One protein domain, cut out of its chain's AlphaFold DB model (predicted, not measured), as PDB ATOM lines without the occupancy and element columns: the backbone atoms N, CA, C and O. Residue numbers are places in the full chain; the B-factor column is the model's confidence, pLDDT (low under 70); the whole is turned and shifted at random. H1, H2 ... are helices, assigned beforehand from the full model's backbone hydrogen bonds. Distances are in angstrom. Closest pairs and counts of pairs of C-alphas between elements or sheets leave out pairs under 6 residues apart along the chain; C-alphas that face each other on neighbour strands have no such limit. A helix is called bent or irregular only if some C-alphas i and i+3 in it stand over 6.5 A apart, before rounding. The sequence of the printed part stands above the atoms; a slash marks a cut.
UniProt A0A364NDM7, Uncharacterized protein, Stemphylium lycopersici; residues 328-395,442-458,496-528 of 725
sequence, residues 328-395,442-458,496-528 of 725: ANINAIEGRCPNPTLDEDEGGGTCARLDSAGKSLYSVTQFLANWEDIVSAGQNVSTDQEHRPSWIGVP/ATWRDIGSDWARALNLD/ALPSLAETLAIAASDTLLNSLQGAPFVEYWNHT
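AT A GLANCE: This is residues 328 to 395, 442 to 458 and 496 to 528 of the 725 residues of an uncharacterized protein of Stemphylium lycopersici (UniProt A0A364NDM7). One long helix, H2, makes the length of the body; H4 packs on it, crossing it at a steep angle, and H3 crosses it at nearly a right angle and packs on H4 as well. The small helix H1 sits by the beginning of H2, a stretch without named elements, residues 377 to 395, folds back from the other end of H2, and the tail of residues 520 to 528 sticks out. The printed part has 118 residues with four named helices, in the order H1, H2, H3, H4, and no named strand: its class is all helix. It is loose, with a radius of gyration of the C-alphas of 17.0 A, and spans 52 by 35 by 22 A.

HOW THE PARTS SIT: Begin at H1, residues 330 to 334, which touches residues 348 to 352 of H2, residues 347 to 376; their closest C-alphas, those of Glu 334 and Gly 348, are 4.4 A apart. Next look at H3, residues 444 to 457, which touches residues 353 to 357 of H2, about perpendicular at 78 degrees; the closest C-alphas, those of Arg 353 and Ala 454, are 4.9 A apart. H1 and H3 are close but not clearly touching. Then find H4, residues 500 to 516, which touches residues 356 to 367 of H2 at a steep tilt of 44 degrees, opposite ways; the closest C-alphas are those of Ser 360 and Ala 507, at 4.3 A. H3 and H4 touch at a steep tilt of 62 degrees, opposite ways, through residues 447 to 451 and 508 to 515, with the C-alphas of Trp 451 and Thr 511 closest at 7.2 A. H1 and H4 only just touch, with 3 pairs of C-alphas within 8 A, the closest being those of Ile 333 and Asn 514 at 7.5 A. In H1 and H2 every O i to N i+4 pair is within hydrogen-bond range; in H3 it is 8 of 10 and in H4 11 of 13.

IN THESE COORDINATES: Find C-alpha 330 at (-16.384, -0.942, -41.191), where H1 begins; it is 6.2 A long. H2 runs 43.6 A from C-alpha 347 at (-19.414, 10.918, -46.705). H3 is 20.6 A long. H4, 24.1 A long, ends at C-alpha 516, (-15.944, -3.535, -30.339); it is irregular, with C-alphas 507 and 510 7.3 A apart, and has a kink of 40 degrees near residue 510.

THE WHOLE: The C-alphas farthest apart, those of Gly 378 and Thr 528, are 55.6 A apart. Residues 396 to 441 and 459 to 495 are not printed; the C-alphas of 395 and 442 are 26.5 A apart across the first cut, and those of 458 and 496 are 25.4 A apart across the second. The link from H1 to H2, 12 residues, is long. Mean pLDDT of the printed part is 80.0; look for values under 70 at residues 340 to 345, 392 to 395, 442 and 457 to 458 of this model.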
ATOM      1  N   ALA A 328     -15.550  -5.596 -35.911       84.25
ATOM      2  CA  ALA A 328     -14.791  -4.878 -36.935       84.25
ATOM      3  C   ALA A 328     -15.502  -4.642 -38.289       84.25
ATOM      4  O   ALA A 328     -14.846  -4.402 -39.305       84.25
ATOM      5  N   ASN A 329     -16.837  -4.594 -38.301       85.38
ATOM      6  CA  ASN A 329     -17.612  -4.190 -39.473       85.38
ATOM      7  C   ASN A 329     -17.466  -2.681 -39.783       85.38
ATOM      8  O   ASN A 329     -18.128  -1.846 -39.164       85.38
ATOM      9  N   ILE A 330     -16.638  -2.334 -40.778       83.38
ATOM     10  CA  ILE A 330     -16.384  -0.942 -41.191       83.38
ATOM     11  C   ILE A 330     -17.664  -0.196 -41.606       83.38
ATOM     12  O   ILE A 330     -17.897   0.908 -41.121       83.38
ATOM     13  N   ASN A 331     -18.556  -0.826 -42.377       83.50
ATOM     14  CA  ASN A 331     -19.794  -0.202 -42.861       83.50
ATOM     15  C   ASN A 331     -20.701   0.242 -41.697       83.50
ATOM     16  O   ASN A 331     -21.392   1.254 -41.783       83.50
ATOM     17  N   ALA A 332     -20.695  -0.507 -40.587       82.94
ATOM     18  CA  ALA A 332     -21.464  -0.163 -39.392       82.94
ATOM     19  C   ALA A 332     -20.837   0.978 -38.576       82.94
ATOM     20  O   ALA A 332     -21.539   1.570 -37.760       82.94
ATOM     21  N   ILE A 333     -19.549   1.280 -38.762       83.31
ATOM     22  CA  ILE A 333     -18.876   2.449 -38.175       83.31
ATOM     23  C   ILE A 333     -19.130   3.673 -39.061       83.31
ATOM     24  O   ILE A 333     -19.586   4.698 -38.564       83.31
ATOM     25  N   GLU A 334     -18.935   3.545 -40.374       84.06
ATOM     26  CA  GLU A 334     -19.195   4.610 -41.352       84.06
ATOM     27  C   GLU A 334     -20.662   5.074 -41.327       84.06
ATOM     28  O   GLU A 334     -20.927   6.271 -41.405       84.06
ATOM     29  N   GLY A 335     -21.612   4.154 -41.121       80.56
ATOM     30  CA  GLY A 335     -23.035   4.474 -40.957       80.56
ATOM     31  C   GLY A 335     -23.415   5.149 -39.629       80.56
ATOM     32  O   GLY A 335     -24.506   5.703 -39.529       80.56
ATOM     33  N   ARG A 336     -22.543   5.133 -38.607       82.00
ATOM     34  CA  ARG A 336     -22.725   5.899 -37.352       82.00
ATOM     35  C   ARG A 336     -22.192   7.328 -37.456       82.00
ATOM     36  O   ARG A 336     -22.525   8.166 -36.619       82.00
ATOM     37  N   CYS A 337     -21.339   7.603 -38.437       81.81
ATOM     38  CA  CYS A 337     -20.676   8.887 -38.575       81.81
ATOM     39  C   CYS A 337     -21.629   9.968 -39.123       81.81
ATOM     40  O   CYS A 337     -22.174   9.799 -40.218       81.81
ATOM     41  N   PRO A 338     -21.810  11.106 -38.422       77.25
ATOM     42  CA  PRO A 338     -22.660  12.190 -38.898       77.25
ATOM     43  C   PRO A 338     -22.003  12.894 -40.091       77.25
ATOM     44  O   PRO A 338     -21.081  13.695 -39.927       77.25
ATOM     45  N   ASN A 339     -22.491  12.611 -41.299       71.12
ATOM     46  CA  ASN A 339     -22.057  13.282 -42.521       71.12
ATOM     47  C   ASN A 339     -23.091  14.334 -42.989       71.12
ATOM     48  O   ASN A 339     -24.295  14.154 -42.799       71.12
ATOM     49  N   PRO A 340     -22.651  15.462 -43.579       65.12
ATOM     50  CA  PRO A 340     -23.534  16.340 -44.335       65.12
ATOM     51  C   PRO A 340     -23.856  15.698 -45.694       65.12
ATOM     52  O   PRO A 340     -22.959  15.191 -46.363       65.12
ATOM     53  N   THR A 341     -25.117  15.789 -46.130       59.62
ATOM     54  CA  THR A 341     -25.717  15.089 -47.290       59.62
ATOM     55  C   THR A 341     -25.247  15.585 -48.673       59.62
ATOM     56  O   THR A 341     -26.052  15.783 -49.582       59.62
ATOM     57  N   LEU A 342     -23.958  15.891 -48.825       61.00
ATOM     58  CA  LEU A 342     -23.347  16.377 -50.068       61.00
ATOM     59  C   LEU A 342     -22.712  15.250 -50.896       61.00
ATOM     60  O   LEU A 342     -22.508  15.433 -52.093       61.00
ATOM     61  N   ASP A 343     -22.419  14.114 -50.262       65.62
ATOM     62  CA  ASP A 343     -21.876  12.903 -50.879       65.62
ATOM     63  C   ASP A 343     -22.348  11.690 -50.054       65.62
ATOM     64  O   ASP A 343     -21.801  11.403 -48.987       65.62
ATOM     65  N   GLU A 344     -23.436  11.042 -50.488       63.81
ATOM     66  CA  GLU A 344     -24.033   9.899 -49.771       63.81
ATOM     67  C   GLU A 344     -23.157   8.635 -49.843       63.81
ATOM     68  O   GLU A 344     -23.249   7.791 -48.952       63.81
ATOM     69  N   ASP A 345     -22.286   8.521 -50.855       67.00
ATOM     70  CA  ASP A 345     -21.476   7.324 -51.111       67.00
ATOM     71  C   ASP A 345     -20.130   7.347 -50.348       67.00
ATOM     72  O   ASP A 345     -19.709   6.317 -49.823       67.00
ATOM     73  N   GLU A 346     -19.457   8.503 -50.232       70.12
ATOM     74  CA  GLU A 346     -18.135   8.629 -49.567       70.12
ATOM     75  C   GLU A 346     -18.159   9.438 -48.247       70.12
ATOM     76  O   GLU A 346     -17.156   9.496 -47.518       70.12
ATOM     77  N   GLY A 347     -19.291  10.060 -47.892       70.62
ATOM     78  CA  GLY A 347     -19.414  10.918 -46.705       70.62
ATOM     79  C   GLY A 347     -19.183  10.188 -45.374       70.62
ATOM     80  O   GLY A 347     -18.487  10.705 -44.495       70.62
ATOM     81  N   GLY A 348     -19.718   8.968 -45.234       77.19
ATOM     82  CA  GLY A 348     -19.547   8.128 -44.039       77.19
ATOM     83  C   GLY A 348     -18.090   7.717 -43.811       77.19
ATOM     84  O   GLY A 348     -17.532   7.984 -42.746       77.19
ATOM     85  N   GLY A 349     -17.441   7.156 -44.838       81.25
ATOM     86  CA  GLY A 349     -16.026   6.765 -44.797       81.25
ATOM     87  C   GLY A 349     -15.074   7.938 -44.569       81.25
ATOM     88  O   GLY A 349     -14.119   7.838 -43.798       81.25
ATOM     89  N   THR A 350     -15.356   9.099 -45.163       82.88
ATOM     90  CA  THR A 350     -14.557  10.313 -44.935       82.88
ATOM     91  C   THR A 350     -14.649  10.795 -43.484       82.88
ATOM     92  O   THR A 350     -13.628  11.137 -42.882       82.88
ATOM     93  N   CYS A 351     -15.845  10.775 -42.889       84.56
ATOM     94  CA  CYS A 351     -16.035  11.134 -41.485       84.56
ATOM     95  C   CYS A 351     -15.380  10.114 -40.533       84.56
ATOM     96  O   CYS A 351     -14.674  10.520 -39.609       84.56
ATOM     97  N   ALA A 352     -15.507   8.810 -40.803       82.81
ATOM     98  CA  ALA A 352     -14.878   7.753 -40.005       82.81
ATOM     99  C   ALA A 352     -13.342   7.852 -39.996       82.81
ATOM    100  O   ALA A 352     -12.712   7.676 -38.948       82.81
ATOM    101  N   ARG A 353     -12.726   8.205 -41.134       85.00
ATOM    102  CA  ARG A 353     -11.282   8.484 -41.231       85.00
ATOM    103  C   ARG A 353     -10.881   9.705 -40.413       85.00
ATOM    104  O   ARG A 353      -9.891   9.645 -39.687       85.00
ATOM    105  N   LEU A 354     -11.642  10.796 -40.505       83.88
ATOM    106  CA  LEU A 354     -11.361  12.025 -39.763       83.88
ATOM    107  C   LEU A 354     -11.441  11.807 -38.241       83.88
ATOM    108  O   LEU A 354     -10.533  12.222 -37.521       83.88
ATOM    109  N   ASP A 355     -12.477  11.109 -37.765       84.00
ATOM    110  CA  ASP A 355     -12.636  10.723 -36.356       84.00
ATOM    111  C   ASP A 355     -11.489   9.813 -35.885       84.00
ATOM    112  O   ASP A 355     -10.851  10.082 -34.866       84.00
ATOM    113  N   SER A 356     -11.162   8.784 -36.676       84.69
ATOM    114  CA  SER A 356     -10.076   7.845 -36.367       84.69
ATOM    115  C   SER A 356      -8.722   8.551 -36.268       84.69
ATOM    116  O   SER A 356      -7.985   8.312 -35.311       84.69
ATOM    117  N   ALA A 357      -8.392   9.448 -37.205       85.88
ATOM    118  CA  ALA A 357      -7.156  10.231 -37.164       85.88
ATOM    119  C   ALA A 357      -7.114  11.174 -35.948       85.88
ATOM    120  O   ALA A 357      -6.116  11.196 -35.226       85.88
ATOM    121  N   GLY A 358      -8.205  11.906 -35.687       84.75
ATOM    122  CA  GLY A 358      -8.304  12.837 -34.561       84.75
ATOM    123  C   GLY A 358      -8.127  12.150 -33.204       84.75
ATOM    124  O   GLY A 358      -7.303  12.589 -32.399       84.75
ATOM    125  N   LYS A 359      -8.835  11.035 -32.975       85.06
ATOM    126  CA  LYS A 359      -8.712  10.224 -31.751       85.06
ATOM    127  C   LYS A 359      -7.307   9.641 -31.590       85.06
ATOM    128  O   LYS A 359      -6.701   9.825 -30.539       85.06
ATOM    129  N   SER A 360      -6.747   9.051 -32.653       85.50
ATOM    130  CA  SER A 360      -5.394   8.467 -32.640       85.50
ATOM    131  C   SER A 360      -4.327   9.478 -32.205       85.50
ATOM    132  O   SER A 360      -3.514   9.189 -31.328       85.50
ATOM    133  N   LEU A 361      -4.332  10.676 -32.805       84.44
ATOM    134  CA  LEU A 361      -3.370  11.733 -32.483       84.44
ATOM    135  C   LEU A 361      -3.575  12.259 -31.059       84.44
ATOM    136  O   LEU A 361      -2.606  12.400 -30.313       84.44
ATOM    137  N   TYR A 362      -4.827  12.492 -30.652       84.81
ATOM    138  CA  TYR A 362      -5.142  12.939 -29.299       84.81
ATOM    139  C   TYR A 362      -4.662  11.928 -28.243       84.81
ATOM    140  O   TYR A 362      -3.884  12.305 -27.365       84.81
ATOM    141  N   SER A 363      -5.023  10.644 -28.365       84.94
ATOM    142  CA  SER A 363      -4.597   9.581 -27.441       84.94
ATOM    143  C   SER A 363      -3.074   9.473 -27.329       84.94
ATOM    144  O   SER A 363      -2.547   9.362 -26.223       84.94
ATOM    145  N   VAL A 364      -2.344   9.593 -28.443       85.81
ATOM    146  CA  VAL A 364      -0.873   9.610 -28.417       85.81
ATOM    147  C   VAL A 364      -0.323  10.846 -27.694       85.81
ATOM    148  O   VAL A 364       0.586  10.702 -26.878       85.81
ATOM    149  N   THR A 365      -0.864  12.046 -27.931       86.19
ATOM    150  CA  THR A 365      -0.394  13.256 -27.221       86.19
ATOM    151  C   THR A 365      -0.656  13.199 -25.715       86.19
ATOM    152  O   THR A 365       0.222  13.574 -24.941       86.19
ATOM    153  N   GLN A 366      -1.812  12.682 -25.285       85.12
ATOM    154  CA  GLN A 366      -2.123  12.525 -23.861       85.12
ATOM    155  C   GLN A 366      -1.245  11.460 -23.193       85.12
ATOM    156  O   GLN A 366      -0.745  11.677 -22.090       85.12
ATOM    157  N   PHE A 367      -0.995  10.337 -23.874       85.69
ATOM    158  CA  PHE A 367      -0.073   9.314 -23.385       85.69
ATOM    159  C   PHE A 367       1.346   9.857 -23.185       85.69
ATOM    160  O   PHE A 367       1.965   9.575 -22.160       85.69
ATOM    161  N   LEU A 368       1.849  10.658 -24.131       86.94
ATOM    162  CA  LEU A 368       3.178  11.266 -24.036       86.94
ATOM    163  C   LEU A 368       3.271  12.288 -22.898       86.94
ATOM    164  O   LEU A 368       4.260  12.266 -22.171       86.94
ATOM    165  N   ALA A 369       2.239  13.113 -22.692       86.38
ATOM    166  CA  ALA A 369       2.182  14.039 -21.559       86.38
ATOM    167  C   ALA A 369       2.200  13.288 -20.212       86.38
ATOM    168  O   ALA A 369       3.021  13.577 -19.347       86.38
ATOM    169  N   ASN A 370       1.379  12.243 -20.068       85.19
ATOM    170  CA  ASN A 370       1.379  11.396 -18.873       85.19
ATOM    171  C   ASN A 370       2.719  10.654 -18.670       85.19
ATOM    172  O   ASN A 370       3.141  10.426 -17.539       85.19
ATOM    173  N   TRP A 371       3.414  10.280 -19.749       86.50
ATOM    174  CA  TRP A 371       4.757   9.700 -19.657       86.50
ATOM    175  C   TRP A 371       5.790  10.727 -19.166       86.50
ATOM    176  O   TRP A 371       6.627  10.402 -18.321       86.50
ATOM    177  N   GLU A 372       5.717  11.969 -19.650       87.31
ATOM    178  CA  GLU A 372       6.552  13.082 -19.188       87.31
ATOM    179  C   GLU A 372       6.308  13.399 -17.703       87.31
ATOM    180  O   GLU A 372       7.273  13.564 -16.955       87.31
ATOM    181  N   ASP A 373       5.057  13.385 -17.235       87.50
ATOM    182  CA  ASP A 373       4.713  13.555 -15.817       87.50
ATOM    183  C   ASP A 373       5.346  12.461 -14.932       87.50
ATOM    184  O   ASP A 373       5.934  12.754 -13.889       87.50
ATOM    185  N   ILE A 374       5.301  11.193 -15.359       85.19
ATOM    186  CA  ILE A 374       5.889  10.060 -14.617       85.19
ATOM    187  C   ILE A 374       7.422  10.169 -14.545       85.19
ATOM    188  O   ILE A 374       8.015   9.977 -13.478       85.19
ATOM    189  N   VAL A 375       8.071  10.500 -15.666       87.38
ATOM    190  CA  VAL A 375       9.535  10.638 -15.740       87.38
ATOM    191  C   VAL A 375      10.015  11.882 -14.980       87.38
ATOM    192  O   VAL A 375      11.003  11.809 -14.248       87.38
ATOM    193  N   SER A 376       9.308  13.010 -15.086       87.56
ATOM    194  CA  SER A 376       9.645  14.256 -14.379       87.56
ATOM    195  C   SER A 376       9.399  14.176 -12.867       87.56
ATOM    196  O   SER A 376      10.150  14.777 -12.097       87.56
ATOM    197  N   ALA A 377       8.444  13.353 -12.419       86.75
ATOM    198  CA  ALA A 377       8.268  12.986 -11.013       86.75
ATOM    199  C   ALA A 377       9.410  12.110 -10.447       86.75
ATOM    200  O   ALA A 377       9.417  11.808  -9.251       86.75
ATOM    201  N   GLY A 378      10.376  11.693 -11.276       82.00
ATOM    202  CA  GLY A 378      11.527  10.888 -10.861       82.00
ATOM    203  C   GLY A 378      11.184   9.432 -10.542       82.00
ATOM    204  O   GLY A 378      11.907   8.787  -9.782       82.00
ATOM    205  N   GLN A 379      10.078   8.907 -11.083       79.56
ATOM    206  CA  GLN A 379       9.717   7.502 -10.913       79.56
ATOM    207  C   GLN A 379      10.547   6.612 -11.850       79.56
ATOM    208  O   GLN A 379      10.645   6.861 -13.051       79.56
ATOM    209  N   ASN A 380      11.117   5.533 -11.309       78.44
ATOM    210  CA  ASN A 380      11.851   4.545 -12.101       78.44
ATOM    211  C   ASN A 380      10.872   3.676 -12.908       78.44
ATOM    212  O   ASN A 380      10.390   2.655 -12.416       78.44
ATOM    213  N   VAL A 381      10.596   4.068 -14.152       82.75
ATOM    214  CA  VAL A 381       9.845   3.244 -15.112       82.75
ATOM    215  C   VAL A 381      10.652   1.990 -15.462       82.75
ATOM    216  O   VAL A 381      11.859   2.064 -15.692       82.75
ATOM    217  N   SER A 382       9.997   0.828 -15.513       82.94
ATOM    218  CA  SER A 382      10.683  -0.439 -15.792       82.94
ATOM    219  C   SER A 382      11.163  -0.565 -17.247       82.94
ATOM    220  O   SER A 382      10.553  -0.051 -18.194       82.94
ATOM    221  N   THR A 383      12.245  -1.320 -17.438       82.31
ATOM    222  CA  THR A 383      12.662  -1.843 -18.749       82.31
ATOM    223  C   THR A 383      11.738  -2.958 -19.247       82.31
ATOM    224  O   THR A 383      11.709  -3.225 -20.446       82.31
ATOM    225  N   ASP A 384      10.970  -3.586 -18.351       80.75
ATOM    226  CA  ASP A 384      10.045  -4.673 -18.675       80.75
ATOM    227  C   ASP A 384       8.685  -4.131 -19.114       80.75
ATOM    228  O   ASP A 384       8.051  -3.353 -18.398       80.75
ATOM    229  N   GLN A 385       8.188  -4.620 -20.252       77.75
ATOM    230  CA  GLN A 385       6.917  -4.186 -20.840       77.75
ATOM    231  C   GLN A 385       5.702  -4.369 -19.907       77.75
ATOM    232  O   GLN A 385       4.750  -3.595 -19.981       77.75
ATOM    233  N   GLU A 386       5.725  -5.369 -19.019       74.38
ATOM    234  CA  GLU A 386       4.614  -5.676 -18.103       74.38
ATOM    235  C   GLU A 386       4.440  -4.676 -16.952       74.38
ATOM    236  O   GLU A 386       3.358  -4.590 -16.371       74.38
ATOM    237  N   HIS A 387       5.501  -3.938 -16.619       78.00
ATOM    238  CA  HIS A 387       5.552  -3.000 -15.495       78.00
ATOM    239  C   HIS A 387       5.524  -1.534 -15.962       78.00
ATOM    240  O   HIS A 387       5.845  -0.626 -15.193       78.00
ATOM    241  N   ARG A 388       5.170  -1.296 -17.231       81.88
ATOM    242  CA  ARG A 388       5.041   0.041 -17.821       81.88
ATOM    243  C   ARG A 388       3.636   0.628 -17.627       81.88
ATOM    244  O   ARG A 388       2.682  -0.127 -17.426       81.88
ATOM    245  N   PRO A 389       3.490   1.967 -17.668       76.12
ATOM    246  CA  PRO A 389       2.197   2.634 -17.534       76.12
ATOM    247  C   PRO A 389       1.172   2.139 -18.565       76.12
ATOM    248  O   PRO A 389       1.422   2.171 -19.767       76.12
ATOM    249  N   SER A 390      -0.004   1.711 -18.102       71.88
ATOM    250  CA  SER A 390      -1.115   1.335 -18.983       71.88
ATOM    251  C   SER A 390      -1.915   2.561 -19.421       71.88
ATOM    252  O   SER A 390      -2.342   3.338 -18.567       71.88
ATOM    253  N   TRP A 391      -2.190   2.680 -20.720       70.50
ATOM    254  CA  TRP A 391      -3.072   3.704 -21.290       70.50
ATOM    255  C   TRP A 391      -4.502   3.187 -21.508       70.50
ATOM    256  O   TRP A 391      -4.721   1.986 -21.668       70.50
ATOM    257  N   ILE A 392      -5.469   4.105 -21.546       59.50
ATOM    258  CA  ILE A 392      -6.865   3.861 -21.928       59.50
ATOM    259  C   ILE A 392      -7.285   4.996 -22.855       59.50
ATOM    260  O   ILE A 392      -6.984   6.152 -22.573       59.50
ATOM    261  N   GLY A 393      -7.979   4.646 -23.940       56.62
ATOM    262  CA  GLY A 393      -8.488   5.587 -24.937       56.62
ATOM    263  C   GLY A 393      -9.378   6.703 -24.379       56.62
ATOM    264  O   GLY A 393      -9.787   6.700 -23.215       56.62
ATOM    265  N   VAL A 394      -9.674   7.675 -25.239       56.09
ATOM    266  CA  VAL A 394     -10.214   8.988 -24.851       56.09
ATOM    267  C   VAL A 394     -11.508   8.884 -24.023       56.09
ATOM    268  O   VAL A 394     -12.498   8.321 -24.509       56.09
ATOM    269  N   PRO A 395     -11.575   9.495 -22.821       46.84
ATOM    270  CA  PRO A 395     -12.826   9.634 -22.082       46.84
ATOM    271  C   PRO A 395     -13.866  10.387 -22.925       46.84
ATOM    272  O   PRO A 395     -13.701  11.569 -23.212       46.84
ATOM    273  N   ALA A 442     -15.899  -7.033 -43.556       59.50
ATOM    274  CA  ALA A 442     -14.706  -6.276 -43.215       59.50
ATOM    275  C   ALA A 442     -14.123  -6.822 -41.904       59.50
ATOM    276  O   ALA A 442     -14.819  -6.967 -40.906       59.50
ATOM    277  N   THR A 443     -12.849  -7.181 -41.940       70.00
ATOM    278  CA  THR A 443     -12.122  -7.724 -40.792       70.00
ATOM    279  C   THR A 443     -11.330  -6.619 -40.099       70.00
ATOM    280  O   THR A 443     -11.179  -5.520 -40.635       70.00
ATOM    281  N   TRP A 444     -10.698  -6.927 -38.960       80.19
ATOM    282  CA  TRP A 444      -9.705  -6.034 -38.342       80.19
ATOM    283  C   TRP A 444      -8.639  -5.530 -39.336       80.19
ATOM    284  O   TRP A 444      -8.192  -4.393 -39.230       80.19
ATOM    285  N   ARG A 445      -8.267  -6.331 -40.348       82.75
ATOM    286  CA  ARG A 445      -7.366  -5.898 -41.431       82.75
ATOM    287  C   ARG A 445      -7.915  -4.683 -42.179       82.75
ATOM    288  O   ARG A 445      -7.149  -3.803 -42.547       82.75
ATOM    289  N   ASP A 446      -9.213  -4.664 -42.446       82.62
ATOM    290  CA  ASP A 446      -9.843  -3.684 -43.322       82.62
ATOM    291  C   ASP A 446     -10.040  -2.361 -42.573       82.62
ATOM    292  O   ASP A 446      -9.580  -1.332 -43.068       82.62
ATOM    293  N   ILE A 447     -10.527  -2.409 -41.324       85.25
ATOM    294  CA  ILE A 447     -10.498  -1.264 -40.393       85.25
ATOM    295  C   ILE A 447      -9.067  -0.767 -40.161       85.25
ATOM    296  O   ILE A 447      -8.799   0.421 -40.314       85.25
ATOM    297  N   GLY A 448      -8.120  -1.655 -39.850       85.31
ATOM    298  CA  GLY A 448      -6.718  -1.291 -39.638       85.31
ATOM    299  C   GLY A 448      -6.076  -0.665 -40.882       85.31
ATOM    300  O   GLY A 448      -5.259   0.244 -40.767       85.31
ATOM    301  N   SER A 449      -6.486  -1.084 -42.084       84.62
ATOM    302  CA  SER A 449      -6.064  -0.444 -43.335       84.62
ATOM    303  C   SER A 449      -6.673   0.945 -43.526       84.62
ATOM    304  O   SER A 449      -6.058   1.778 -44.186       84.62
ATOM    305  N   ASP A 450      -7.875   1.186 -42.998       83.06
ATOM    306  CA  ASP A 450      -8.576   2.465 -43.102       83.06
ATOM    307  C   ASP A 450      -8.028   3.471 -42.086       83.06
ATOM    308  O   ASP A 450      -7.655   4.573 -42.472       83.06
ATOM    309  N   TRP A 451      -7.782   3.033 -40.848       87.75
ATOM    310  CA  TRP A 451      -6.990   3.750 -39.843       87.75
ATOM    311  C   TRP A 451      -5.591   4.121 -40.353       87.75
ATOM    312  O   TRP A 451      -5.199   5.286 -40.304       87.75
ATOM    313  N   ALA A 452      -4.852   3.170 -40.937       84.75
ATOM    314  CA  ALA A 452      -3.534   3.452 -41.507       84.75
ATOM    315  C   ALA A 452      -3.603   4.432 -42.693       84.75
ATOM    316  O   ALA A 452      -2.668   5.201 -42.917       84.75
ATOM    317  N   ARG A 453      -4.710   4.440 -43.452       81.88
ATOM    318  CA  ARG A 453      -4.967   5.443 -44.496       81.88
ATOM    319  C   ARG A 453      -5.329   6.806 -43.903       81.88
ATOM    320  O   ARG A 453      -4.844   7.808 -44.420       81.88
ATOM    321  N   ALA A 454      -6.096   6.840 -42.815       82.81
ATOM    322  CA  ALA A 454      -6.476   8.046 -42.087       82.81
ATOM    323  C   ALA A 454      -5.269   8.757 -41.454       82.81
ATOM    324  O   ALA A 454      -5.160   9.974 -41.561       82.81
ATOM    325  N   LEU A 455      -4.311   8.020 -40.881       80.38
ATOM    326  CA  LEU A 455      -3.087   8.609 -40.318       80.38
ATOM    327  C   LEU A 455      -2.217   9.349 -41.353       80.38
ATOM    328  O   LEU A 455      -1.459  10.242 -40.974       80.38
ATOM    329  N   ASN A 456      -2.361   9.066 -42.654       71.69
ATOM    330  CA  ASN A 456      -1.664   9.829 -43.699       71.69
ATOM    331  C   ASN A 456      -2.175  11.279 -43.842       71.69
ATOM    332  O   ASN A 456      -1.546  12.074 -44.540       71.69
ATOM    333  N   LEU A 457      -3.285  11.651 -43.188       62.09
ATOM    334  CA  LEU A 457      -3.714  13.051 -43.075       62.09
ATOM    335  C   LEU A 457      -2.703  13.903 -42.278       62.09
ATOM    336  O   LEU A 457      -2.610  15.100 -42.537       62.09
ATOM    337  N   ASP A 458      -1.916  13.299 -41.372       58.06
ATOM    338  CA  ASP A 458      -0.852  13.981 -40.604       58.06
ATOM    339  C   ASP A 458       0.513  13.994 -41.331       58.06
ATOM    340  O   ASP A 458       1.379  14.821 -41.048       58.06
ATOM    341  N   ALA A 496      13.159   6.200 -19.910       83.62
ATOM    342  CA  ALA A 496      12.782   7.602 -20.088       83.62
ATOM    343  C   ALA A 496      11.823   7.847 -21.269       83.62
ATOM    344  O   ALA A 496      11.296   8.948 -21.394       83.62
ATOM    345  N   LEU A 497      11.595   6.854 -22.138       87.00
ATOM    346  CA  LEU A 497      10.781   6.990 -23.351       87.00
ATOM    347  C   LEU A 497       9.817   5.799 -23.515       87.00
ATOM    348  O   LEU A 497      10.183   4.660 -23.205       87.00
ATOM    349  N   PRO A 498       8.610   6.015 -24.062       89.06
ATOM    350  CA  PRO A 498       7.792   4.907 -24.529       89.06
ATOM    351  C   PRO A 498       8.450   4.233 -25.738       89.06
ATOM    352  O   PRO A 498       9.248   4.831 -26.463       89.06
ATOM    353  N   SER A 499       8.112   2.974 -25.977       87.94
ATOM    354  CA  SER A 499       8.535   2.260 -27.179       87.94
ATOM    355  C   SER A 499       7.649   2.592 -28.382       87.94
ATOM    356  O   SER A 499       6.465   2.907 -28.246       87.94
ATOM    357  N   LEU A 500       8.197   2.420 -29.590       89.19
ATOM    358  CA  LEU A 500       7.432   2.491 -30.839       89.19
ATOM    359  C   LEU A 500       6.165   1.610 -30.811       89.19
ATOM    360  O   LEU A 500       5.126   2.007 -31.335       89.19
ATOM    361  N   ALA A 501       6.243   0.425 -30.198       87.38
ATOM    362  CA  ALA A 501       5.117  -0.501 -30.099       87.38
ATOM    363  C   ALA A 501       4.003   0.030 -29.182       87.38
ATOM    364  O   ALA A 501       2.834  -0.051 -29.551       87.38
ATOM    365  N   GLU A 502       4.353   0.620 -28.035       86.94
ATOM    366  CA  GLU A 502       3.394   1.244 -27.112       86.94
ATOM    367  C   GLU A 502       2.673   2.419 -27.781       86.94
ATOM    368  O   GLU A 502       1.444   2.472 -27.792       86.94
ATOM    369  N   THR A 503       3.415   3.319 -28.433       88.00
ATOM    370  CA  THR A 503       2.826   4.473 -29.124       88.00
ATOM    371  C   THR A 503       1.948   4.064 -30.313       88.00
ATOM    372  O   THR A 503       0.889   4.658 -30.509       88.00
ATOM    373  N   LEU A 504       2.320   3.029 -31.079       88.38
ATOM    374  CA  LEU A 504       1.471   2.494 -32.153       88.38
ATOM    375  C   LEU A 504       0.218   1.785 -31.624       88.38
ATOM    376  O   LEU A 504      -0.857   1.949 -32.200       88.38
ATOM    377  N   ALA A 505       0.329   1.023 -30.531       86.38
ATOM    378  CA  ALA A 505      -0.818   0.375 -29.900       86.38
ATOM    379  C   ALA A 505      -1.840   1.407 -29.399       86.38
ATOM    380  O   ALA A 505      -3.040   1.208 -29.556       86.38
ATOM    381  N   ILE A 506      -1.359   2.532 -28.864       85.69
ATOM    382  CA  ILE A 506      -2.186   3.650 -28.395       85.69
ATOM    383  C   ILE A 506      -2.796   4.430 -29.561       85.69
ATOM    384  O   ILE A 506      -3.983   4.738 -29.534       85.69
ATOM    385  N   ALA A 507      -2.044   4.665 -30.638       86.12
ATOM    386  CA  ALA A 507      -2.607   5.233 -31.862       86.12
ATOM    387  C   ALA A 507      -3.734   4.354 -32.445       86.12
ATOM    388  O   ALA A 507      -4.692   4.877 -33.001       86.12
ATOM    389  N   ALA A 508      -3.655   3.027 -32.309       86.56
ATOM    390  CA  ALA A 508      -4.692   2.104 -32.771       86.56
ATOM    391  C   ALA A 508      -5.814   1.835 -31.742       86.56
ATOM    392  O   ALA A 508      -6.837   1.247 -32.107       86.56
ATOM    393  N   SER A 509      -5.664   2.230 -30.469       82.62
ATOM    394  CA  SER A 509      -6.530   1.739 -29.385       82.62
ATOM    395  C   SER A 509      -7.976   2.213 -29.497       82.62
ATOM    396  O   SER A 509      -8.892   1.418 -29.296       82.62
ATOM    397  N   ASP A 510      -8.200   3.474 -29.875       81.31
ATOM    398  CA  ASP A 510      -9.557   4.009 -30.061       81.31
ATOM    399  C   ASP A 510     -10.261   3.362 -31.264       81.31
ATOM    400  O   ASP A 510     -11.464   3.115 -31.231       81.31
ATOM    401  N   THR A 511      -9.500   3.002 -32.303       84.44
ATOM    402  CA  THR A 511     -10.023   2.277 -33.473       84.44
ATOM    403  C   THR A 511     -10.479   0.869 -33.087       84.44
ATOM    404  O   THR A 511     -11.549   0.427 -33.508       84.44
ATOM    405  N   LEU A 512      -9.710   0.175 -32.239       81.69
ATOM    406  CA  LEU A 512     -10.101  -1.123 -31.681       81.69
ATOM    407  C   LEU A 512     -11.327  -1.007 -30.758       81.69
ATOM    408  O   LEU A 512     -12.207  -1.863 -30.790       81.69
ATOM    409  N   LEU A 513     -11.424   0.058 -29.957       80.25
ATOM    410  CA  LEU A 513     -12.581   0.286 -29.090       80.25
ATOM    411  C   LEU A 513     -13.858   0.560 -29.904       80.25
ATOM    412  O   LEU A 513     -14.890  -0.063 -29.652       80.25
ATOM    413  N   ASN A 514     -13.771   1.403 -30.940       80.44
ATOM    414  CA  ASN A 514     -14.854   1.630 -31.901       80.44
ATOM    415  C   ASN A 514     -15.294   0.311 -32.578       80.44
ATOM    416  O   ASN A 514     -16.490   0.072 -32.751       80.44
ATOM    417  N   SER A 515     -14.345  -0.576 -32.913       82.00
ATOM    418  CA  SER A 515     -14.622  -1.863 -33.571       82.00
ATOM    419  C   SER A 515     -15.273  -2.919 -32.664       82.00
ATOM    420  O   SER A 515     -15.773  -3.925 -33.171       82.00
ATOM    421  N   LEU A 516     -15.258  -2.710 -31.343       82.50
ATOM    422  CA  LEU A 516     -15.944  -3.535 -30.339       82.50
ATOM    423  C   LEU A 516     -17.371  -3.041 -30.038       82.50
ATOM    424  O   LEU A 516     -18.172  -3.788 -29.474       82.50
ATOM    425  N   GLN A 517     -17.721  -1.800 -30.394       82.81
ATOM    426  CA  GLN A 517     -19.028  -1.231 -30.065       82.81
ATOM    427  C   GLN A 517     -20.147  -1.923 -30.864       82.81
ATOM    428  O   GLN A 517     -20.248  -1.777 -32.086       82.81
ATOM    429  N   GLY A 518     -20.999  -2.652 -30.136       83.12
ATOM    430  CA  GLY A 518     -22.085  -3.467 -30.683       83.12
ATOM    431  C   GLY A 518     -21.661  -4.866 -31.146       83.12
ATOM    432  O   GLY A 518     -22.505  -5.567 -31.701       83.12
ATOM    433  N   ALA A 519     -20.403  -5.266 -30.925       86.00
ATOM    434  CA  ALA A 519     -19.875  -6.585 -31.279       86.00
ATOM    435  C   ALA A 519     -20.434  -7.711 -30.376       86.00
ATOM    436  O   ALA A 519     -20.800  -7.451 -29.225       86.00
ATOM    437  N   PRO A 520     -20.490  -8.971 -30.850       86.00
ATOM    438  CA  PRO A 520     -20.907 -10.109 -30.033       86.00
ATOM    439  C   PRO A 520     -19.894 -10.453 -28.924       86.00
ATOM    440  O   PRO A 520     -18.684 -10.325 -29.084       86.00
ATOM    441  N   PHE A 521     -20.392 -11.016 -27.821       83.19
ATOM    442  CA  PHE A 521     -19.604 -11.596 -26.722       83.19
ATOM    443  C   PHE A 521     -19.158 -13.052 -26.995       83.19
ATOM    444  O   PHE A 521     -18.751 -13.771 -26.080       83.19
ATOM    445  N   VAL A 522     -19.276 -13.514 -28.244       77.94
ATOM    446  CA  VAL A 522     -18.910 -14.860 -28.713       77.94
ATOM    447  C   VAL A 522     -18.139 -14.758 -30.030       77.94
ATOM    448  O   VAL A 522     -18.339 -13.818 -30.789       77.94
ATOM    449  N   GLU A 523     -17.294 -15.746 -30.327       73.38
ATOM    450  CA  GLU A 523     -16.388 -15.750 -31.494       73.38
ATOM    451  C   GLU A 523     -17.077 -15.820 -32.874       73.38
ATOM    452  O   GLU A 523     -16.395 -15.821 -33.897       73.38
ATOM    453  N   TYR A 524     -18.405 -15.949 -32.933       73.94
ATOM    454  CA  TYR A 524     -19.140 -16.208 -34.171       73.94
ATOM    455  C   TYR A 524     -20.347 -15.287 -34.353       73.94
ATOM    456  O   TYR A 524     -21.104 -15.008 -33.422       73.94
ATOM    457  N   TRP A 525     -20.588 -14.909 -35.606       78.38
ATOM    458  CA  TRP A 525     -21.763 -14.157 -36.023       78.38
ATOM    459  C   TRP A 525     -22.800 -15.087 -36.667       78.38
ATOM    460  O   TRP A 525     -22.542 -15.696 -37.706       78.38
ATOM    461  N   ASN A 526     -23.975 -15.221 -36.043       77.31
ATOM    462  CA  ASN A 526     -25.037 -16.150 -36.465       77.31
ATOM    463  C   ASN A 526     -26.222 -15.449 -37.163       77.31
ATOM    464  O   ASN A 526     -27.361 -15.910 -37.080       77.31
ATOM    465  N   HIS A 527     -25.967 -14.324 -37.838       78.69
ATOM    466  CA  HIS A 527     -26.978 -13.585 -38.599       78.69
ATOM    467  C   HIS A 527     -26.585 -13.487 -40.080       78.69
ATOM    468  O   HIS A 527     -25.412 -13.576 -40.441       78.69
ATOM    469  N   THR A 528     -27.579 -13.331 -40.958       79.19
ATOM    470  CA  THR A 528     -27.374 -13.258 -42.418       79.19
ATOM    471  C   THR A 528     -26.781 -11.929 -42.878       79.19
ATOM    472  O   THR A 528     -26.096 -11.893 -43.900       79.19
TER     473      THR A 528